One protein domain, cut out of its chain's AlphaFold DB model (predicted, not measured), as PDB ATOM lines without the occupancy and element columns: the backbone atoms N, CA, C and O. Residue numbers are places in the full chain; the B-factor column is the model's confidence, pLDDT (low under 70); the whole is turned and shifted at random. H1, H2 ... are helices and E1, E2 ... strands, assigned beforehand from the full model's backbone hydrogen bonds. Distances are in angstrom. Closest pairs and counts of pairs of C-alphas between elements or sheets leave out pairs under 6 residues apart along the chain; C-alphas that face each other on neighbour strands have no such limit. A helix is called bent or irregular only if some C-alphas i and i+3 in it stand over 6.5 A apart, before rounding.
ATOM      1  N   ASP A 291     185.698 126.573 174.759       84.75
ATOM      2  CA  ASP A 291     187.034 126.000 174.908       84.75
ATOM      3  C   ASP A 291     187.868 126.344 173.667       84.75
ATOM      4  O   ASP A 291     187.628 125.819 172.577       84.75
ATOM      5  N   ALA A 292     188.865 127.215 173.834       80.56
ATOM      6  CA  ALA A 292     189.723 127.686 172.748       80.56
ATOM      7  C   ALA A 292     190.496 126.556 172.032       80.56
ATOM      8  O   ALA A 292     190.976 126.754 170.916       80.56
ATOM      9  N   SER A 293     190.607 125.362 172.633       84.81
ATOM     10  CA  SER A 293     191.223 124.187 172.000       84.81
ATOM     11  C   SER A 293     190.288 123.434 171.042       84.81
ATOM     12  O   SER A 293     190.733 122.546 170.306       84.81
ATOM     13  N   LYS A 294     188.997 123.779 171.037       90.69
ATOM     14  CA  LYS A 294     187.948 123.139 170.242       90.69
ATOM     15  C   LYS A 294     187.469 124.037 169.107       90.69
ATOM     16  O   LYS A 294     187.760 125.228 169.051       90.69
ATOM     17  N   ASN A 295     186.715 123.439 168.184       93.81
ATOM     18  CA  ASN A 295     186.028 124.184 167.134       93.81
ATOM     19  C   ASN A 295     184.524 124.029 167.296       93.81
ATOM     20  O   ASN A 295     184.032 122.963 167.678       93.81
ATOM     21  N   TYR A 296     183.802 125.078 166.934       92.88
ATOM     22  CA  TYR A 296     182.363 125.158 167.092       92.88
ATOM     23  C   TYR A 296     181.707 125.546 165.774       92.88
ATOM     24  O   TYR A 296     182.250 126.322 164.988       92.88
ATOM     25  N   LYS A 297     180.535 124.963 165.526       96.00
ATOM     26  CA  LYS A 297     179.638 125.330 164.440       96.00
ATOM     27  C   LYS A 297     178.337 125.843 165.030       96.00
ATOM     28  O   LYS A 297     177.662 125.089 165.733       96.00
ATOM     29  N   THR A 298     177.967 127.065 164.678       94.75
ATOM     30  CA  THR A 298     176.663 127.646 164.994       94.75
ATOM     31  C   THR A 298     175.813 127.697 163.736       94.75
ATOM     32  O   THR A 298     176.253 128.184 162.698       94.75
ATOM     33  N   VAL A 299     174.595 127.172 163.823       97.75
ATOM     34  CA  VAL A 299     173.564 127.325 162.794       97.75
ATOM     35  C   VAL A 299     172.416 128.092 163.419       97.75
ATOM     36  O   VAL A 299     171.870 127.648 164.432       97.75
ATOM     37  N   ALA A 300     172.066 129.229 162.833       95.31
ATOM     38  CA  ALA A 300     170.982 130.059 163.317       95.31
ATOM     39  C   ALA A 300     170.010 130.440 162.205       95.31
ATOM     40  O   ALA A 300     170.385 130.529 161.038       95.31
ATOM     41  N   ARG A 301     168.763 130.666 162.600       97.25
ATOM     42  CA  ARG A 301     167.712 131.209 161.751       97.25
ATOM     43  C   ARG A 301     167.129 132.440 162.420       97.25
ATOM     44  O   ARG A 301     166.879 132.421 163.626       97.25
ATOM     45  N   MET A 302     166.910 133.475 161.628       96.00
ATOM     46  CA  MET A 302     166.169 134.666 161.999       96.00
ATOM     47  C   MET A 302     164.953 134.783 161.088       96.00
ATOM     48  O   MET A 302     165.086 134.701 159.871       96.00
ATOM     49  N   ASP A 303     163.787 135.012 161.672       97.31
ATOM     50  CA  ASP A 303     162.571 135.356 160.943       97.31
ATOM     51  C   ASP A 303     162.096 136.716 161.453       97.31
ATOM     52  O   ASP A 303     161.949 136.909 162.661       97.31
ATOM     53  N   ALA A 304     161.859 137.656 160.544       95.38
ATOM     54  CA  ALA A 304     161.383 138.992 160.861       95.38
ATOM     55  C   ALA A 304     160.158 139.356 160.016       95.38
ATOM     56  O   ALA A 304     159.994 138.928 158.873       95.38
ATOM     57  N   LYS A 305     159.268 140.170 160.573       97.19
ATOM     58  CA  LYS A 305     158.061 140.638 159.895       97.19
ATOM     59  C   LYS A 305     157.796 142.080 160.288       97.19
ATOM     60  O   LYS A 305     157.389 142.360 161.415       97.19
ATOM     61  N   LEU A 306     157.987 142.981 159.330       95.19
ATOM     62  CA  LEU A 306     157.601 144.381 159.460       95.19
ATOM     63  C   LEU A 306     156.145 144.539 159.019       95.19
ATOM     64  O   LEU A 306     155.780 144.150 157.914       95.19
ATOM     65  N   THR A 307     155.312 145.125 159.866       95.12
ATOM     66  CA  THR A 307     153.933 145.499 159.553       95.12
ATOM     67  C   THR A 307     153.839 147.014 159.560       95.12
ATOM     68  O   THR A 307     153.938 147.613 160.624       95.12
ATOM     69  N   MET A 308     153.644 147.632 158.397       92.31
ATOM     70  CA  MET A 308     153.358 149.065 158.305       92.31
ATOM     71  C   MET A 308     151.865 149.276 158.528       92.31
ATOM     72  O   MET A 308     151.049 148.650 157.841       92.31
ATOM     73  N   LEU A 309     151.525 150.127 159.492       88.75
ATOM     74  CA  LEU A 309     150.144 150.390 159.877       88.75
ATOM     75  C   LEU A 309     149.549 151.458 158.960       88.75
ATOM     76  O   LEU A 309     150.126 152.530 158.786       88.75
ATOM     77  N   ASP A 310     148.387 151.176 158.377       84.00
ATOM     78  CA  ASP A 310     147.680 152.123 157.508       84.00
ATOM     79  C   ASP A 310     146.177 152.030 157.784       84.00
ATOM     80  O   ASP A 310     145.489 151.086 157.388       84.00
ATOM     81  N   SER A 311     145.652 153.047 158.468       76.19
ATOM     82  CA  SER A 311     144.242 153.116 158.862       76.19
ATOM     83  C   SER A 311     143.276 153.318 157.687       76.19
ATOM     84  O   SER A 311     142.069 153.146 157.860       76.19
ATOM     85  N   ILE A 312     143.783 153.669 156.500       79.12
ATOM     86  CA  ILE A 312     142.996 153.949 155.295       79.12
ATOM     87  C   ILE A 312     143.004 152.739 154.358       79.12
ATOM     88  O   ILE A 312     141.944 152.299 153.910       79.12
ATOM     89  N   ASN A 313     144.189 152.206 154.056       81.12
ATOM     90  CA  ASN A 313     144.372 151.152 153.054       81.12
ATOM     91  C   ASN A 313     144.519 149.747 153.658       81.12
ATOM     92  O   ASN A 313     144.542 148.766 152.910       81.12
ATOM     93  N   GLY A 314     144.569 149.651 154.988       85.31
ATOM     94  CA  GLY A 314     144.839 148.423 155.722       85.31
ATOM     95  C   GLY A 314     146.334 148.138 155.843       85.31
ATOM     96  O   GLY A 314     147.127 148.465 154.957       85.31
ATOM     97  N   ASP A 315     146.703 147.498 156.949       91.75
ATOM     98  CA  ASP A 315     148.091 147.186 157.275       91.75
ATOM     99  C   ASP A 315     148.751 146.302 156.208       91.75
ATOM    100  O   ASP A 315     148.152 145.355 155.683       91.75
ATOM    101  N   LYS A 316     150.027 146.578 155.921       92.62
ATOM    102  CA  LYS A 316     150.844 145.798 154.982       92.62
ATOM    103  C   LYS A 316     151.980 145.100 155.706       92.62
ATOM    104  O   LYS A 316     152.611 145.693 156.574       92.62
ATOM    105  N   GLN A 317     152.255 143.859 155.318       94.00
ATOM    106  CA  GLN A 317     153.267 143.015 155.950       94.00
ATOM    107  C   GLN A 317     154.411 142.715 154.986       94.00
ATOM    108  O   GLN A 317     154.178 142.352 153.834       94.00
ATOM    109  N   TYR A 318     155.634 142.803 155.498       93.69
ATOM    110  CA  TYR A 318     156.877 142.600 154.769       93.69
ATOM    111  C   TYR A 318     157.722 141.568 155.532       93.69
ATOM    112  O   TYR A 318     158.433 141.929 156.477       93.69
ATOM    113  N   PRO A 319     157.595 140.270 155.197       95.25
ATOM    114  CA  PRO A 319     158.394 139.220 155.813       95.25
ATOM    115  C   PRO A 319     159.829 139.247 155.282       95.25
ATOM    116  O   PRO A 319     160.060 139.525 154.101       95.25
ATOM    117  N   MET A 320     160.766 138.924 156.161       94.56
ATOM    118  CA  MET A 320     162.189 138.769 155.895       94.56
ATOM    119  C   MET A 320     162.688 137.557 156.671       94.56
ATOM    120  O   MET A 320     162.190 137.266 157.760       94.56
ATOM    121  N   ASP A 321     163.700 136.881 156.153       95.50
ATOM    122  CA  ASP A 321     164.373 135.826 156.897       95.50
ATOM    123  C   ASP A 321     165.858 135.765 156.576       95.50
ATOM    124  O   ASP A 321     166.316 136.243 155.533       95.50
ATOM    125  N   ALA A 322     166.610 135.204 157.518       94.31
ATOM    126  CA  ALA A 322     168.035 134.997 157.394       94.31
ATOM    127  C   ALA A 322     168.452 133.643 157.968       94.31
ATOM    128  O   ALA A 322     168.064 133.278 159.077       94.31
ATOM    129  N   ASP A 323     169.312 132.937 157.245       97.56
ATOM    130  CA  ASP A 323     170.012 131.754 157.729       97.56
ATOM    131  C   ASP A 323     171.496 132.089 157.917       97.56
ATOM    132  O   ASP A 323     172.154 132.633 157.022       97.56
ATOM    133  N   VAL A 324     172.027 131.742 159.087       94.81
ATOM    134  CA  VAL A 324     173.415 131.975 159.486       94.81
ATOM    135  C   VAL A 324     174.100 130.639 159.730       94.81
ATOM    136  O   VAL A 324     173.611 129.794 160.478       94.81
ATOM    137  N   GLU A 325     175.276 130.467 159.143       97.38
ATOM    138  CA  GLU A 325     176.209 129.402 159.481       97.38
ATOM    139  C   GLU A 325     177.549 130.020 159.880       97.38
ATOM    140  O   GLU A 325     178.184 130.706 159.084       97.38
ATOM    141  N   MET A 326     177.994 129.747 161.102       94.44
ATOM    142  CA  MET A 326     179.259 130.235 161.638       94.44
ATOM    143  C   MET A 326     180.153 129.067 162.050       94.44
ATOM    144  O   MET A 326     179.691 128.116 162.679       94.44
ATOM    145  N   LEU A 327     181.437 129.140 161.707       94.75
ATOM    146  CA  LEU A 327     182.495 128.254 162.188       94.75
ATOM    147  C   LEU A 327     183.503 129.070 162.990       94.75
ATOM    148  O   LEU A 327     183.981 130.092 162.509       94.75
ATOM    149  N   GLN A 328     183.859 128.587 164.173       89.25
ATOM    150  CA  GLN A 328     184.772 129.263 165.089       89.25
ATOM    151  C   GLN A 328     185.844 128.295 165.599       89.25
ATOM    152  O   GLN A 328     185.550 127.136 165.896       89.25
ATOM    153  N   SER A 329     187.086 128.769 165.696       88.12
ATOM    154  CA  SER A 329     188.220 128.061 166.303       88.12
ATOM    155  C   SER A 329     189.154 129.089 166.937       88.12
ATOM    156  O   SER A 329     189.750 129.902 166.226       88.12
ATOM    157  N   GLY A 330     189.232 129.102 168.273       82.38
ATOM    158  CA  GLY A 330     189.842 130.213 169.008       82.38
ATOM    159  C   GLY A 330     189.230 131.556 168.584       82.38
ATOM    160  O   GLY A 330     188.006 131.689 168.529       82.38
ATOM    161  N   GLY A 331     190.084 132.517 168.222       78.38
ATOM    162  CA  GLY A 331     189.664 133.823 167.703       78.38
ATOM    163  C   GLY A 331     189.300 133.856 166.212       78.38
ATOM    164  O   GLY A 331     188.738 134.842 165.749       78.38
ATOM    165  N   THR A 332     189.596 132.806 165.435       85.88
ATOM    166  CA  THR A 332     189.301 132.788 163.989       85.88
ATOM    167  C   THR A 332     187.837 132.431 163.742       85.88
ATOM    168  O   THR A 332     187.332 131.450 164.299       85.88
ATOM    169  N   VAL A 333     187.167 133.182 162.863       89.50
ATOM    170  CA  VAL A 333     185.738 133.012 162.555       89.50
ATOM    171  C   VAL A 333     185.507 132.962 161.047       89.50
ATOM    172  O   VAL A 333     186.069 133.738 160.281       89.50
ATOM    173  N   ASN A 334     184.636 132.063 160.594       94.38
ATOM    174  CA  ASN A 334     183.994 132.164 159.286       94.38
ATOM    175  C   ASN A 334     182.490 132.272 159.472       94.38
ATOM    176  O   ASN A 334     181.913 131.483 160.215       94.38
ATOM    177  N   LEU A 335     181.853 133.185 158.752       94.81
ATOM    178  CA  LEU A 335     180.410 133.370 158.765       94.81
ATOM    179  C   LEU A 335     179.872 133.318 157.340       94.81
ATOM    180  O   LEU A 335     180.455 133.878 156.414       94.81
ATOM    181  N   LYS A 336     178.748 132.630 157.173       96.44
ATOM    182  CA  LYS A 336     177.940 132.604 155.959       96.44
ATOM    183  C   LYS A 336     176.531 133.019 156.322       96.44
ATOM    184  O   LYS A 336     175.909 132.405 157.183       96.44
ATOM    185  N   LEU A 337     176.036 134.037 155.644       94.75
ATOM    186  CA  LEU A 337     174.716 134.608 155.844       94.75
ATOM    187  C   LEU A 337     173.962 134.561 154.517       94.75
ATOM    188  O   LEU A 337     174.488 134.970 153.480       94.75
ATOM    189  N   THR A 338     172.740 134.041 154.552       96.38
ATOM    190  CA  THR A 338     171.792 134.081 153.432       96.38
ATOM    191  C   THR A 338     170.525 134.784 153.889       96.38
ATOM    192  O   THR A 338     170.047 134.466 154.969       96.38
ATOM    193  N   MET A 339     169.992 135.723 153.104       93.81
ATOM    194  CA  MET A 339     168.808 136.512 153.473       93.81
ATOM    195  C   MET A 339     167.818 136.663 152.311       93.81
ATOM    196  O   MET A 339     168.245 136.820 151.160       93.81
ATOM    197  N   ASP A 340     166.520 136.714 152.621       94.12
ATOM    198  CA  ASP A 340     165.478 137.256 151.736       94.12
ATOM    199  C   ASP A 340     165.003 138.617 152.270       94.12
ATOM    200  O   ASP A 340     164.340 138.721 153.300       94.12
ATOM    201  N   LEU A 341     165.360 139.677 151.544       90.50
ATOM    202  CA  LEU A 341     164.979 141.068 151.807       90.50
ATOM    203  C   LEU A 341     164.025 141.613 150.733       90.50
ATOM    204  O   LEU A 341     163.767 142.815 150.659       90.50
ATOM    205  N   SER A 342     163.513 140.753 149.851       90.88
ATOM    206  CA  SER A 342     162.782 141.173 148.652       90.88
ATOM    207  C   SER A 342     161.451 141.865 148.949       90.88
ATOM    208  O   SER A 342     160.998 142.677 148.137       90.88
ATOM    209  N   SER A 343     160.850 141.579 150.106       90.56
ATOM    210  CA  SER A 343     159.617 142.220 150.571       90.56
ATOM    211  C   SER A 343     159.813 143.705 150.885       90.56
ATOM    212  O   SER A 343     158.871 144.472 150.732       90.56
ATOM    213  N   LEU A 344     161.021 144.147 151.261       85.88
ATOM    214  CA  LEU A 344     161.283 145.559 151.582       85.88
ATOM    215  C   LEU A 344     161.077 146.487 150.378       85.88
ATOM    216  O   LEU A 344     160.698 147.640 150.546       85.88
ATOM    217  N   LEU A 345     161.248 145.977 149.155       85.31
ATOM    218  CA  LEU A 345     160.986 146.745 147.932       85.31
ATOM    219  C   LEU A 345     159.493 146.940 147.634       85.31
ATOM    220  O   LEU A 345     159.145 147.620 146.673       85.31
ATOM    221  N   GLU A 346     158.604 146.295 148.392       85.50
ATOM    222  CA  GLU A 346     157.154 146.481 148.271       85.50
ATOM    223  C   GLU A 346     156.638 147.623 149.158       85.50
ATOM    224  O   GLU A 346     155.460 147.986 149.065       85.50
ATOM    225  N   ILE A 347     157.506 148.193 150.004       84.75
ATOM    226  CA  ILE A 347     157.207 149.398 150.778       84.75
ATOM    227  C   ILE A 347     156.975 150.555 149.788       84.75
ATOM    228  O   ILE A 347     157.736 150.687 148.824       84.75
ATOM    229  N   PRO A 348     155.921 151.376 149.973       79.06
ATOM    230  CA  PRO A 348     155.687 152.550 149.137       79.06
ATOM    231  C   PRO A 348     156.943 153.414 148.996       79.06
ATOM    232  O   PRO A 348     157.713 153.546 149.942       79.06
ATOM    233  N   ASP A 349     157.150 153.958 147.798       79.75
ATOM    234  CA  ASP A 349     158.255 154.855 147.436       79.75
ATOM    235  C   ASP A 349     159.675 154.243 147.515       79.75
ATOM    236  O   ASP A 349     160.643 154.867 147.085       79.75
ATOM    237  N   ALA A 350     159.832 152.980 147.942       74.94
ATOM    238  CA  ALA A 350     161.134 152.299 148.026       74.94
ATOM    239  C   ALA A 350     161.852 152.142 146.669       74.94
ATOM    240  O   ALA A 350     163.054 151.881 146.616       74.94
ATOM    241  N   LEU A 351     161.113 152.270 145.567       76.69
ATOM    242  CA  LEU A 351     161.602 152.145 144.193       76.69
ATOM    243  C   LEU A 351     161.361 153.419 143.369       76.69
ATOM    244  O   LEU A 351     161.413 153.371 142.136       76.69
ATOM    245  N   ASP A 352     161.071 154.549 144.019       81.88
ATOM    246  CA  ASP A 352     160.781 155.800 143.322       81.88
ATOM    247  C   ASP A 352     161.937 156.220 142.406       81.88
ATOM    248  O   ASP A 352     163.111 156.228 142.775       81.88
ATOM    249  N   GLY A 353     161.599 156.546 141.156       74.50
ATOM    250  CA  GLY A 353     162.577 156.898 140.125       74.50
ATOM    251  C   GLY A 353     163.280 155.711 139.449       74.50
ATOM    252  O   GLY A 353     164.058 155.941 138.522       74.50
ATOM    253  N   MET A 354     162.992 154.462 139.837       82.50
ATOM    254  CA  MET A 354     163.533 153.258 139.194       82.50
ATOM    255  C   MET A 354     162.595 152.720 138.106       82.50
ATOM    256  O   MET A 354     161.376 152.663 138.271       82.50
ATOM    257  N   ASP A 355     163.151 152.289 136.971       87.94
ATOM    258  CA  ASP A 355     162.347 151.664 135.923       87.94
ATOM    259  C   ASP A 355     161.921 150.224 136.304       87.94
ATOM    260  O   ASP A 355     162.612 149.548 137.075       87.94
ATOM    261  N   PRO A 356     160.811 149.701 135.744       82.50
ATOM    262  CA  PRO A 356     160.274 148.393 136.128       82.50
ATOM    263  C   PRO A 356     161.222 147.202 135.928       82.50
ATOM    264  O   PRO A 356     161.087 146.199 136.631       82.50
ATOM    265  N   LEU A 357     162.151 147.266 134.965       83.69
ATOM    266  CA  LEU A 357     163.092 146.170 134.716       83.69
ATOM    267  C   LEU A 357     164.185 146.154 135.782       83.69
ATOM    268  O   LEU A 357     164.475 145.090 136.332       83.69
ATOM    269  N   SER A 358     164.733 147.323 136.113       81.31
ATOM    270  CA  SER A 358     165.711 147.479 137.192       81.31
ATOM    271  C   SER A 358     165.110 147.100 138.550       81.31
ATOM    272  O   SER A 358     165.720 146.338 139.300       81.31
ATOM    273  N   ALA A 359     163.864 147.504 138.814       82.44
ATOM    274  CA  ALA A 359     163.126 147.116 140.015       82.44
ATOM    275  C   ALA A 359     162.956 145.590 140.138       82.44
ATOM    276  O   ALA A 359     163.191 145.006 141.198       82.44
ATOM    277  N   ALA A 360     162.584 144.913 139.046       84.56
ATOM    278  CA  ALA A 360     162.450 143.457 139.034       84.56
ATOM    279  C   ALA A 360     163.802 142.741 139.207       84.56
ATOM    280  O   ALA A 360     163.869 141.698 139.867       84.56
ATOM    281  N   ALA A 361     164.877 143.287 138.631       82.75
ATOM    282  CA  ALA A 361     166.228 142.758 138.780       82.75
ATOM    283  C   ALA A 361     166.714 142.862 140.234       82.75
ATOM    284  O   ALA A 361     167.118 141.847 140.805       82.75
ATOM    285  N   LEU A 362     166.579 144.039 140.854       83.88
ATOM    286  CA  LEU A 362     166.946 144.266 142.252       83.88
ATOM    287  C   LEU A 362     166.134 143.371 143.195       83.88
ATOM    288  O   LEU A 362     166.696 142.721 144.074       83.88
ATOM    289  N   LYS A 363     164.822 143.237 142.959       86.06
ATOM    290  CA  LYS A 363     163.973 142.328 143.740       86.06
ATOM    291  C   LYS A 363     164.467 140.889 143.695       86.06
ATOM    292  O   LYS A 363     164.507 140.229 144.726       86.06
ATOM    293  N   ASN A 364     164.862 140.397 142.522       85.81
ATOM    294  CA  ASN A 364     165.412 139.048 142.393       85.81
ATOM    295  C   ASN A 364     166.769 138.893 143.093       85.81
ATOM    296  O   ASN A 364     167.045 137.816 143.616       85.81
ATOM    297  N   GLN A 365     167.599 139.939 143.123       83.44
ATOM    298  CA  GLN A 365     168.864 139.928 143.861       83.44
ATOM    299  C   GLN A 365     168.633 139.884 145.379       83.44
ATOM    300  O   GLN A 365     169.297 139.115 146.070       83.44
ATOM    301  N   LEU A 366     167.647 140.633 145.888       88.88
ATOM    302  CA  LEU A 366     167.320 140.667 147.316       88.88
ATOM    303  C   LEU A 366     166.638 139.398 147.846       88.88
ATOM    304  O   LEU A 366     166.616 139.203 149.054       88.88
ATOM    305  N   ARG A 367     166.129 138.507 146.982       90.62
ATOM    306  CA  ARG A 367     165.557 137.208 147.402       90.62
ATOM    307  C   ARG A 367     166.576 136.222 147.970       90.62
ATOM    308  O   ARG A 367     166.197 135.211 148.544       90.62
ATOM    309  N   ASN A 368     167.856 136.433 147.677       89.75
ATOM    310  CA  ASN A 368     168.925 135.517 148.056       89.75
ATOM    311  C   ASN A 368     170.227 136.300 148.205       89.75
ATOM    312  O   ASN A 368     171.200 136.082 147.471       89.75
ATOM    313  N   VAL A 369     170.213 137.269 149.117       91.44
ATOM    314  CA  VAL A 369     171.414 138.021 149.469       91.44
ATOM    315  C   VAL A 369     172.353 137.071 150.187       91.44
ATOM    316  O   VAL A 369     171.954 136.402 151.135       91.44
ATOM    317  N   LYS A 370     173.602 137.013 149.732       93.62
ATOM    318  CA  LYS A 370     174.645 136.201 150.352       93.62
ATOM    319  C   LYS A 370     175.762 137.087 150.855       93.62
ATOM    320  O   LYS A 370     176.169 138.020 150.164       93.62
ATOM    321  N   MET A 371     176.268 136.744 152.023       93.69
ATOM    322  CA  MET A 371     177.452 137.345 152.603       93.69
ATOM    323  C   MET A 371     178.318 136.236 153.188       93.69
ATOM    324  O   MET A 371     177.823 135.352 153.884       93.69
ATOM    325  N   GLU A 372     179.609 136.287 152.892       95.56
ATOM    326  CA  GLU A 372     180.620 135.456 153.528       95.56
ATOM    327  C   GLU A 372     181.639 136.363 154.209       95.56
ATOM    328  O   GLU A 372     182.037 137.391 153.662       95.56
ATOM    329  N   MET A 373     182.047 135.986 155.411       94.12
ATOM    330  CA  MET A 373     183.011 136.718 156.213       94.12
ATOM    331  C   MET A 373     184.060 135.749 156.749       94.12
ATOM    332  O   MET A 373     183.731 134.637 157.164       94.12
ATOM    333  N   ILE A 374     185.316 136.184 156.755       93.69
ATOM    334  CA  ILE A 374     186.435 135.499 157.399       93.69
ATOM    335  C   ILE A 374     187.128 136.509 158.304       93.69
ATOM    336  O   ILE A 374     187.589 137.534 157.817       93.69
ATOM    337  N   TYR A 375     187.218 136.223 159.594       89.19
ATOM    338  CA  TYR A 375     188.043 136.982 160.521       89.19
ATOM    339  C   TYR A 375     189.234 136.129 160.946       89.19
ATOM    340  O   TYR A 375     189.055 135.054 161.524       89.19
ATOM    341  N   ASP A 376     190.430 136.613 160.625       85.88
ATOM    342  CA  ASP A 376     191.702 136.041 161.043       85.88
ATOM    343  C   ASP A 376     192.236 136.802 162.251       85.88
ATOM    344  O   ASP A 376     192.731 137.923 162.118       85.88
ATOM    345  N   ALA A 377     192.134 136.189 163.427       75.94
ATOM    346  CA  ALA A 377     192.624 136.793 164.658       75.94
ATOM    347  C   ALA A 377     194.160 136.829 164.740       75.94
ATOM    348  O   ALA A 377     194.700 137.707 165.405       75.94
ATOM    349  N   GLU A 378     194.873 135.908 164.080       77.00
ATOM    350  CA  GLU A 378     196.344 135.880 164.112       77.00
ATOM    351  C   GLU A 378     196.927 136.942 163.168       77.00
ATOM    352  O   GLU A 378     197.864 137.652 163.529       77.00
ATOM    353  N   GLY A 379     196.339 137.086 161.976       76.62
ATOM    354  CA  GLY A 379     196.728 138.088 160.979       76.62
ATOM    355  C   GLY A 379     196.013 139.440 161.086       76.62
ATOM    356  O   GLY A 379     196.332 140.348 160.318       76.62
ATOM    357  N   GLY A 380     195.032 139.594 161.983       80.69
ATOM    358  CA  GLY A 380     194.308 140.851 162.220       80.69
ATOM    359  C   GLY A 380     193.537 141.378 161.004       80.69
ATOM    360  O   GLY A 380     193.426 142.591 160.811       80.69
ATOM    361  N   THR A 381     193.045 140.487 160.139       86.25
ATOM    362  CA  THR A 381     192.383 140.868 158.882       86.25
ATOM    363  C   THR A 381     190.964 140.317 158.815       86.25
ATOM    364  O   THR A 381     190.723 139.130 159.038       86.25
ATOM    365  N   LEU A 382     190.020 141.188 158.459       88.81
ATOM    366  CA  LEU A 382     188.647 140.823 158.141       88.81
ATOM    367  C   LEU A 382     188.471 140.776 156.624       88.81
ATOM    368  O   LEU A 382     188.718 141.758 155.932       88.81
ATOM    369  N   TYR A 383     187.991 139.657 156.104       91.56
ATOM    370  CA  TYR A 383     187.622 139.505 154.706       91.56
ATOM    371  C   TYR A 383     186.106 139.429 154.580       91.56
ATOM    372  O   TYR A 383     185.462 138.649 155.282       91.56
ATOM    373  N   LEU A 384     185.540 140.193 153.650       92.38
ATOM    374  CA  LEU A 384     184.110 140.217 153.358       92.38
ATOM    375  C   LEU A 384     183.870 139.933 151.877       92.38
ATOM    376  O   LEU A 384     184.456 140.579 151.013       92.38
ATOM    377  N   LYS A 385     182.957 139.016 151.573       92.81
ATOM    378  CA  LYS A 385     182.453 138.772 150.223       92.81
ATOM    379  C   LYS A 385     180.945 138.942 150.217       92.81
ATOM    380  O   LYS A 385     180.221 138.195 150.870       92.81
ATOM    381  N   MET A 386     180.464 139.920 149.459       90.31
ATOM    382  CA  MET A 386     179.039 140.206 149.336       90.31
ATOM    383  C   MET A 386     178.717 140.551 147.879       90.31
ATOM    384  O   MET A 386     178.878 141.701 147.475       90.31
ATOM    385  N   PRO A 387     178.226 139.582 147.083       87.00
ATOM    386  CA  PRO A 387     177.930 139.777 145.663       87.00
ATOM    387  C   PRO A 387     177.023 140.971 145.343       87.00
ATOM    388  O   PRO A 387     177.104 141.521 144.251       87.00
ATOM    389  N   LEU A 388     176.157 141.377 146.280       83.56
ATOM    390  CA  LEU A 388     175.283 142.541 146.116       83.56
ATOM    391  C   LEU A 388     176.061 143.871 146.076       83.56
ATOM    392  O   LEU A 388     175.624 144.803 145.407       83.56
ATOM    393  N   LEU A 389     177.224 143.968 146.735       81.06
ATOM    394  CA  LEU A 389     178.034 145.195 146.737       81.06
ATOM    395  C   LEU A 389     178.603 145.523 145.356       81.06
ATOM    396  O   LEU A 389     178.731 146.696 145.024       81.06
ATOM    397  N   ALA A 390     178.905 144.519 144.529       77.19
ATOM    398  CA  ALA A 390     179.377 144.743 143.162       77.19
ATOM    399  C   ALA A 390     178.369 145.553 142.332       77.19
ATOM    400  O   ALA A 390     178.745 146.501 141.641       77.19
ATOM    401  N   GLU A 391     177.083 145.244 142.489       72.31
ATOM    402  CA  GLU A 391     175.982 145.933 141.812       72.31
ATOM    403  C   GLU A 391     175.810 147.367 142.343       72.31
ATOM    404  O   GLU A 391     175.668 148.307 141.562       72.31
ATOM    405  N   LEU A 392     175.902 147.559 143.666       70.94
ATOM    406  CA  LEU A 392     175.789 148.880 144.305       70.94
ATOM    407  C   LEU A 392     177.008 149.780 144.053       70.94
ATOM    408  O   LEU A 392     176.881 151.001 144.020       70.94
ATOM    409  N   SER A 393     178.183 149.190 143.833       71.38
ATOM    410  CA  SER A 393     179.431 149.914 143.562       71.38
ATOM    411  C   SER A 393     179.544 150.441 142.124       71.38
ATOM    412  O   SER A 393     180.577 150.997 141.751       71.38
ATOM    413  N   GLY A 394     178.529 150.232 141.276       66.81
ATOM    414  CA  GLY A 394     178.581 150.620 139.864       66.81
ATOM    415  C   GLY A 394     179.663 149.878 139.068       66.81
ATOM    416  O   GLY A 394     180.195 150.427 138.102       66.81
ATOM    417  N   GLY A 395     180.012 148.653 139.482       68.38
ATOM    418  CA  GLY A 395     181.041 147.821 138.848       68.38
ATOM    419  C   GLY A 395     182.483 148.119 139.276       68.38
ATOM    420  O   GLY A 395     183.410 147.628 138.634       68.38
ATOM    421  N   GLN A 396     182.693 148.913 140.332       72.31
ATOM    422  CA  GLN A 396     184.025 149.123 140.920       72.31
ATOM    423  C   GLN A 396     184.548 147.874 141.639       72.31
ATOM    424  O   GLN A 396     185.756 147.646 141.683       72.31
ATOM    425  N   LEU A 397     183.640 147.060 142.182       78.31
ATOM    426  CA  LEU A 397     183.943 145.775 142.797       78.31
ATOM    427  C   LEU A 397     183.436 144.644 141.903       78.31
ATOM    428  O   LEU A 397     182.314 144.695 141.396       78.31
ATOM    429  N   ASP A 398     184.255 143.608 141.729       83.38
ATOM    430  CA  ASP A 398     183.805 142.368 141.099       83.38
ATOM    431  C   ASP A 398     182.902 141.590 142.069       83.38
ATOM    432  O   ASP A 398     183.120 141.579 143.282       83.38
ATOM    433  N   ARG A 399     181.880 140.935 141.516       82.12
ATOM    434  CA  ARG A 399     180.873 140.164 142.251       82.12
ATOM    435  C   ARG A 399     181.469 139.050 143.107       82.12
ATOM    436  O   ARG A 399     180.913 138.742 144.160       82.12
ATOM    437  N   ASP A 400     182.567 138.455 142.654       85.94
ATOM    438  CA  ASP A 400     183.192 137.309 143.307       85.94
ATOM    439  C   ASP A 400     184.443 137.677 144.122       85.94
ATOM    440  O   ASP A 400     185.090 136.783 144.674       85.94
ATOM    441  N   SER A 401     184.760 138.968 144.249       89.50
ATOM    442  CA  SER A 401     185.907 139.439 145.025       89.50
ATOM    443  C   SER A 401     185.650 139.445 146.529       89.50
ATOM    444  O   SER A 401     184.577 139.822 147.006       89.50
ATOM    445  N   TRP A 402     186.690 139.101 147.281       92.75
ATOM    446  CA  TRP A 402     186.799 139.405 148.702       92.75
ATOM    447  C   TRP A 402     187.339 140.815 148.892       92.75
ATOM    448  O   TRP A 402     188.227 141.247 148.164       92.75
ATOM    449  N   ILE A 403     186.840 141.507 149.902       89.94
ATOM    450  CA  ILE A 403     187.339 142.804 150.345       89.94
ATOM    451  C   ILE A 403     188.087 142.566 151.653       89.94
ATOM    452  O   ILE A 403     187.504 142.007 152.580       89.94
ATOM    453  N   ALA A 404     189.360 142.943 151.715       90.25
ATOM    454  CA  ALA A 404     190.184 142.815 152.911       90.25
ATOM    455  C   ALA A 404     190.216 144.135 153.688       90.25
ATOM    456  O   ALA A 404     190.545 145.181 153.134       90.25
ATOM    457  N   PHE A 405     189.916 144.063 154.977       85.19
ATOM    458  CA  PHE A 405     190.003 145.157 155.932       85.19
ATOM    459  C   PHE A 405     191.062 144.783 156.977       85.19
ATOM    460  O   PHE A 405     190.789 143.948 157.844       85.19
ATOM    461  N   PRO A 406     192.279 145.349 156.897       80.19
ATOM    462  CA  PRO A 406     193.253 145.242 157.975       80.19
ATOM    463  C   PRO A 406     192.688 145.994 159.180       80.19
ATOM    464  O   PRO A 406     192.502 147.207 159.118       80.19
ATOM    465  N   LEU A 407     192.370 145.283 160.259       70.38
ATOM    466  CA  LEU A 407     191.734 145.892 161.428       70.38
ATOM    467  C   LEU A 407     192.746 146.587 162.356       70.38
ATOM    468  O   LEU A 407     192.336 147.275 163.284       70.38
ATOM    469  N   GLY A 408     194.054 146.465 162.087       59.50
ATOM    470  CA  GLY A 408     195.117 147.024 162.932       59.50
ATOM    471  C   GLY A 408     194.986 146.580 164.395       59.50
ATOM    472  O   GLY A 408     194.374 145.557 164.690       59.50
ATOM    473  N   GLU A 409     195.498 147.382 165.332       47.59
ATOM    474  CA  GLU A 409     195.118 147.264 166.755       47.59
ATOM    475  C   GLU A 409     193.658 147.708 167.011       47.59
ATOM    476  O   GLU A 409     193.131 147.513 168.101       47.59
ATOM    477  N   PHE A 410     192.984 148.276 166.000       41.41
ATOM    478  CA  PHE A 410     191.699 148.975 166.100       41.41
ATOM    479  C   PHE A 410     190.469 148.074 166.281       41.41
ATOM    480  O   PHE A 410     189.390 148.584 166.572       41.41
ATOM    481  N   ALA A 411     190.591 146.755 166.138       48.62
ATOM    482  CA  ALA A 411     189.523 145.828 166.501       48.62
ATOM    483  C   ALA A 411     190.077 144.419 166.726       48.62
ATOM    484  O   ALA A 411     189.842 143.507 165.934       48.62
ATOM    485  N   GLN A 412     190.771 144.208 167.846       45.28
ATOM    486  CA  GLN A 412     190.741 142.884 168.463       45.28
ATOM    487  C   GLN A 412     189.302 142.689 168.951       45.28
ATOM    488  O   GLN A 412     188.975 143.055 170.075       45.28
ATOM    489  N   ASN A 583     188.685 128.887 157.839       93.31
ATOM    490  CA  ASN A 583     189.808 129.395 157.069       93.31
ATOM    491  C   ASN A 583     190.282 130.716 157.687       93.31
ATOM    492  O   ASN A 583     189.448 131.515 158.100       93.31
ATOM    493  N   ALA A 584     191.590 130.968 157.678       90.88
ATOM    494  CA  ALA A 584     192.178 132.255 158.071       90.88
ATOM    495  C   ALA A 584     192.281 133.251 156.895       90.88
ATOM    496  O   ALA A 584     192.652 134.401 157.060       90.88
ATOM    497  N   ALA A 585     191.969 132.823 155.673       92.50
ATOM    498  CA  ALA A 585     192.017 133.680 154.496       92.50
ATOM    499  C   ALA A 585     191.048 133.169 153.420       92.50
ATOM    500  O   ALA A 585     190.634 132.002 153.472       92.50
ATOM    501  N   PRO A 586     190.708 134.008 152.427       93.25
ATOM    502  CA  PRO A 586     189.975 133.585 151.243       93.25
ATOM    503  C   PRO A 586     190.603 132.357 150.556       93.25
ATOM    504  O   PRO A 586     191.829 132.198 150.576       93.25
ATOM    505  N   PRO A 587     189.798 131.479 149.925       91.56
ATOM    506  CA  PRO A 587     190.312 130.313 149.215       91.56
ATOM    507  C   PRO A 587     191.349 130.671 148.142       91.56
ATOM    508  O   PRO A 587     191.244 131.683 147.448       91.56
ATOM    509  N   ALA A 588     192.350 129.804 147.967       87.38
ATOM    510  CA  ALA A 588     193.421 130.032 147.001       87.38
ATOM    511  C   ALA A 588     192.879 130.191 145.568       87.38
ATOM    512  O   ALA A 588     192.164 129.323 145.063       87.38
ATOM    513  N   GLY A 589     193.286 131.273 144.900       84.31
ATOM    514  CA  GLY A 589     192.855 131.609 143.540       84.31
ATOM    515  C   GLY A 589     191.635 132.531 143.466       84.31
ATOM    516  O   GLY A 589     191.272 132.921 142.359       84.31
ATOM    517  N   GLU A 590     191.027 132.899 144.598       90.69
ATOM    518  CA  GLU A 590     190.022 133.963 144.638       90.69
ATOM    519  C   GLU A 590     190.667 135.355 144.641       90.69
ATOM    520  O   GLU A 590     191.777 135.555 145.139       90.69
ATOM    521  N   THR A 591     189.962 136.323 144.057       88.81
ATOM    522  CA  THR A 591     190.400 137.718 144.008       88.81
ATOM    523  C   THR A 591     190.178 138.373 145.365       88.81
ATOM    524  O   THR A 591     189.076 138.310 145.910       88.81
ATOM    525  N   VAL A 592     191.210 139.034 145.890       89.81
ATOM    526  CA  VAL A 592     191.138 139.839 147.113       89.81
ATOM    527  C   VAL A 592     191.479 141.280 146.759       89.81
ATOM    528  O   VAL A 592     192.503 141.541 146.131       89.81
ATOM    529  N   VAL A 593     190.607 142.205 147.140       86.88
ATOM    530  CA  VAL A 593     190.752 143.645 146.943       86.88
ATOM    531  C   VAL A 593     191.054 144.275 148.295       86.88
ATOM    532  O   VAL A 593     190.273 144.125 149.235       86.88
ATOM    533  N   ASN A 594     192.167 145.000 148.393       81.56
ATOM    534  CA  ASN A 594     192.457 145.862 149.531       81.56
ATOM    535  C   ASN A 594     192.095 147.312 149.153       81.56
ATOM    536  O   ASN A 594     192.815 147.927 148.364       81.56
TER     537      ASN A 594
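What this domain is: This is residues 291 to 412 and 583 to 594 of the 607 residues of the protein "Copper amine oxidase domain protein" of Oscillibacter sp. CAG:155 (UniProt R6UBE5). One twisted sheet of six strands makes a long wall, with the long hairpin E1 and E2 at one edge and the strands growing shorter toward E6 at the other. Beyond the ends of the shorter strands, the small helices H1, H2 and H3 fill in beside the sheet, while H4 follows E6 at the opposite end of the strands; residues 352 to 358, of which 356 to 358 belong to H2, stick out. The printed part has 134 residues, in the order E1 E2 E3 H1 H2 E4 E5 H3 E6 H4. The sheet runs E1 E2 E3 E4 E5 E6, antiparallel throughout, and the class is mixed, helices and strands. The whole is loose, with a radius of gyration of the C-alphas of 18.4 A, and elongated, spanning 58 by 36 by 26 A.

Where its parts are: E1, residues 295 to 308, begins at C-alpha 295 (186.028, 124.184, 167.134) and is 42.0 A long. E2, residues 316 to 329, is 42.9 A long; E3, residues 332 to 340, 27.2 A; E4, residues 369 to 376, 23.4 A. E5 is residues 381 to 385 and E6 residues 402 to 406, which ends at C-alpha 406 (193.253, 145.242, 157.975). H1 is residues 342 to 346, H2 residues 356 to 366, 15.3 A long, and H3 residues 387 to 392. H4, residues 408 to 411, is irregular, but only just: C-alphas 408 and 411 are 6.7 A apart.

How they stand to each other: E1, E2 and E3 form a meander, each strand the antiparallel neighbour of the one before. N 302 and O 322 of E1 and E2 are 2.8 A apart, and N 325 and O 336 of E2 and E3 2.8 A, both within hydrogen-bond range. So are N 337 and O 371 of E3 and E4, 2.8 A, N 374 and O 383 of the hairpin E4 and E5, 2.9 A, and N 403 and O 384 of E6 and E5, 2.8 A. Residues 592 to 593 pair with residues 402 to 403 of E6, parallel. H1 is on the sheet, at the sheet's level, with a height of 1.1 A. H1 and H2 touch; their closest C-alphas, those of Ser 342 and Leu 366, are 4.8 A apart. H2 only grazes the sheet with residues 363 to 366, and H3 with residues 387 to 389. H2 and H3 are close but not clearly touching, the C-alphas of Gln 365 and Leu 388 being closest at 7.3 A. H4 is not on the sheet. Every O i to N i+4 pair is within hydrogen-bond range in H2, against 0 of 1 in H1, where 2 of 2 O i to N i+3 pairs are, and 1 of 2 in H3; H4 is too short for such a pair.

The domain as a whole: The C-alphas farthest apart, those of Ser 293 and Ile 312, are 59.1 A apart. Residues 413 to 582 are not printed, and C-alphas 412 and 583 are 17.7 A apart across the cut. No link between named elements is long. The mean pLDDT of the printed part is 86.0; residues 394 to 395 and 408 to 412 are under 70.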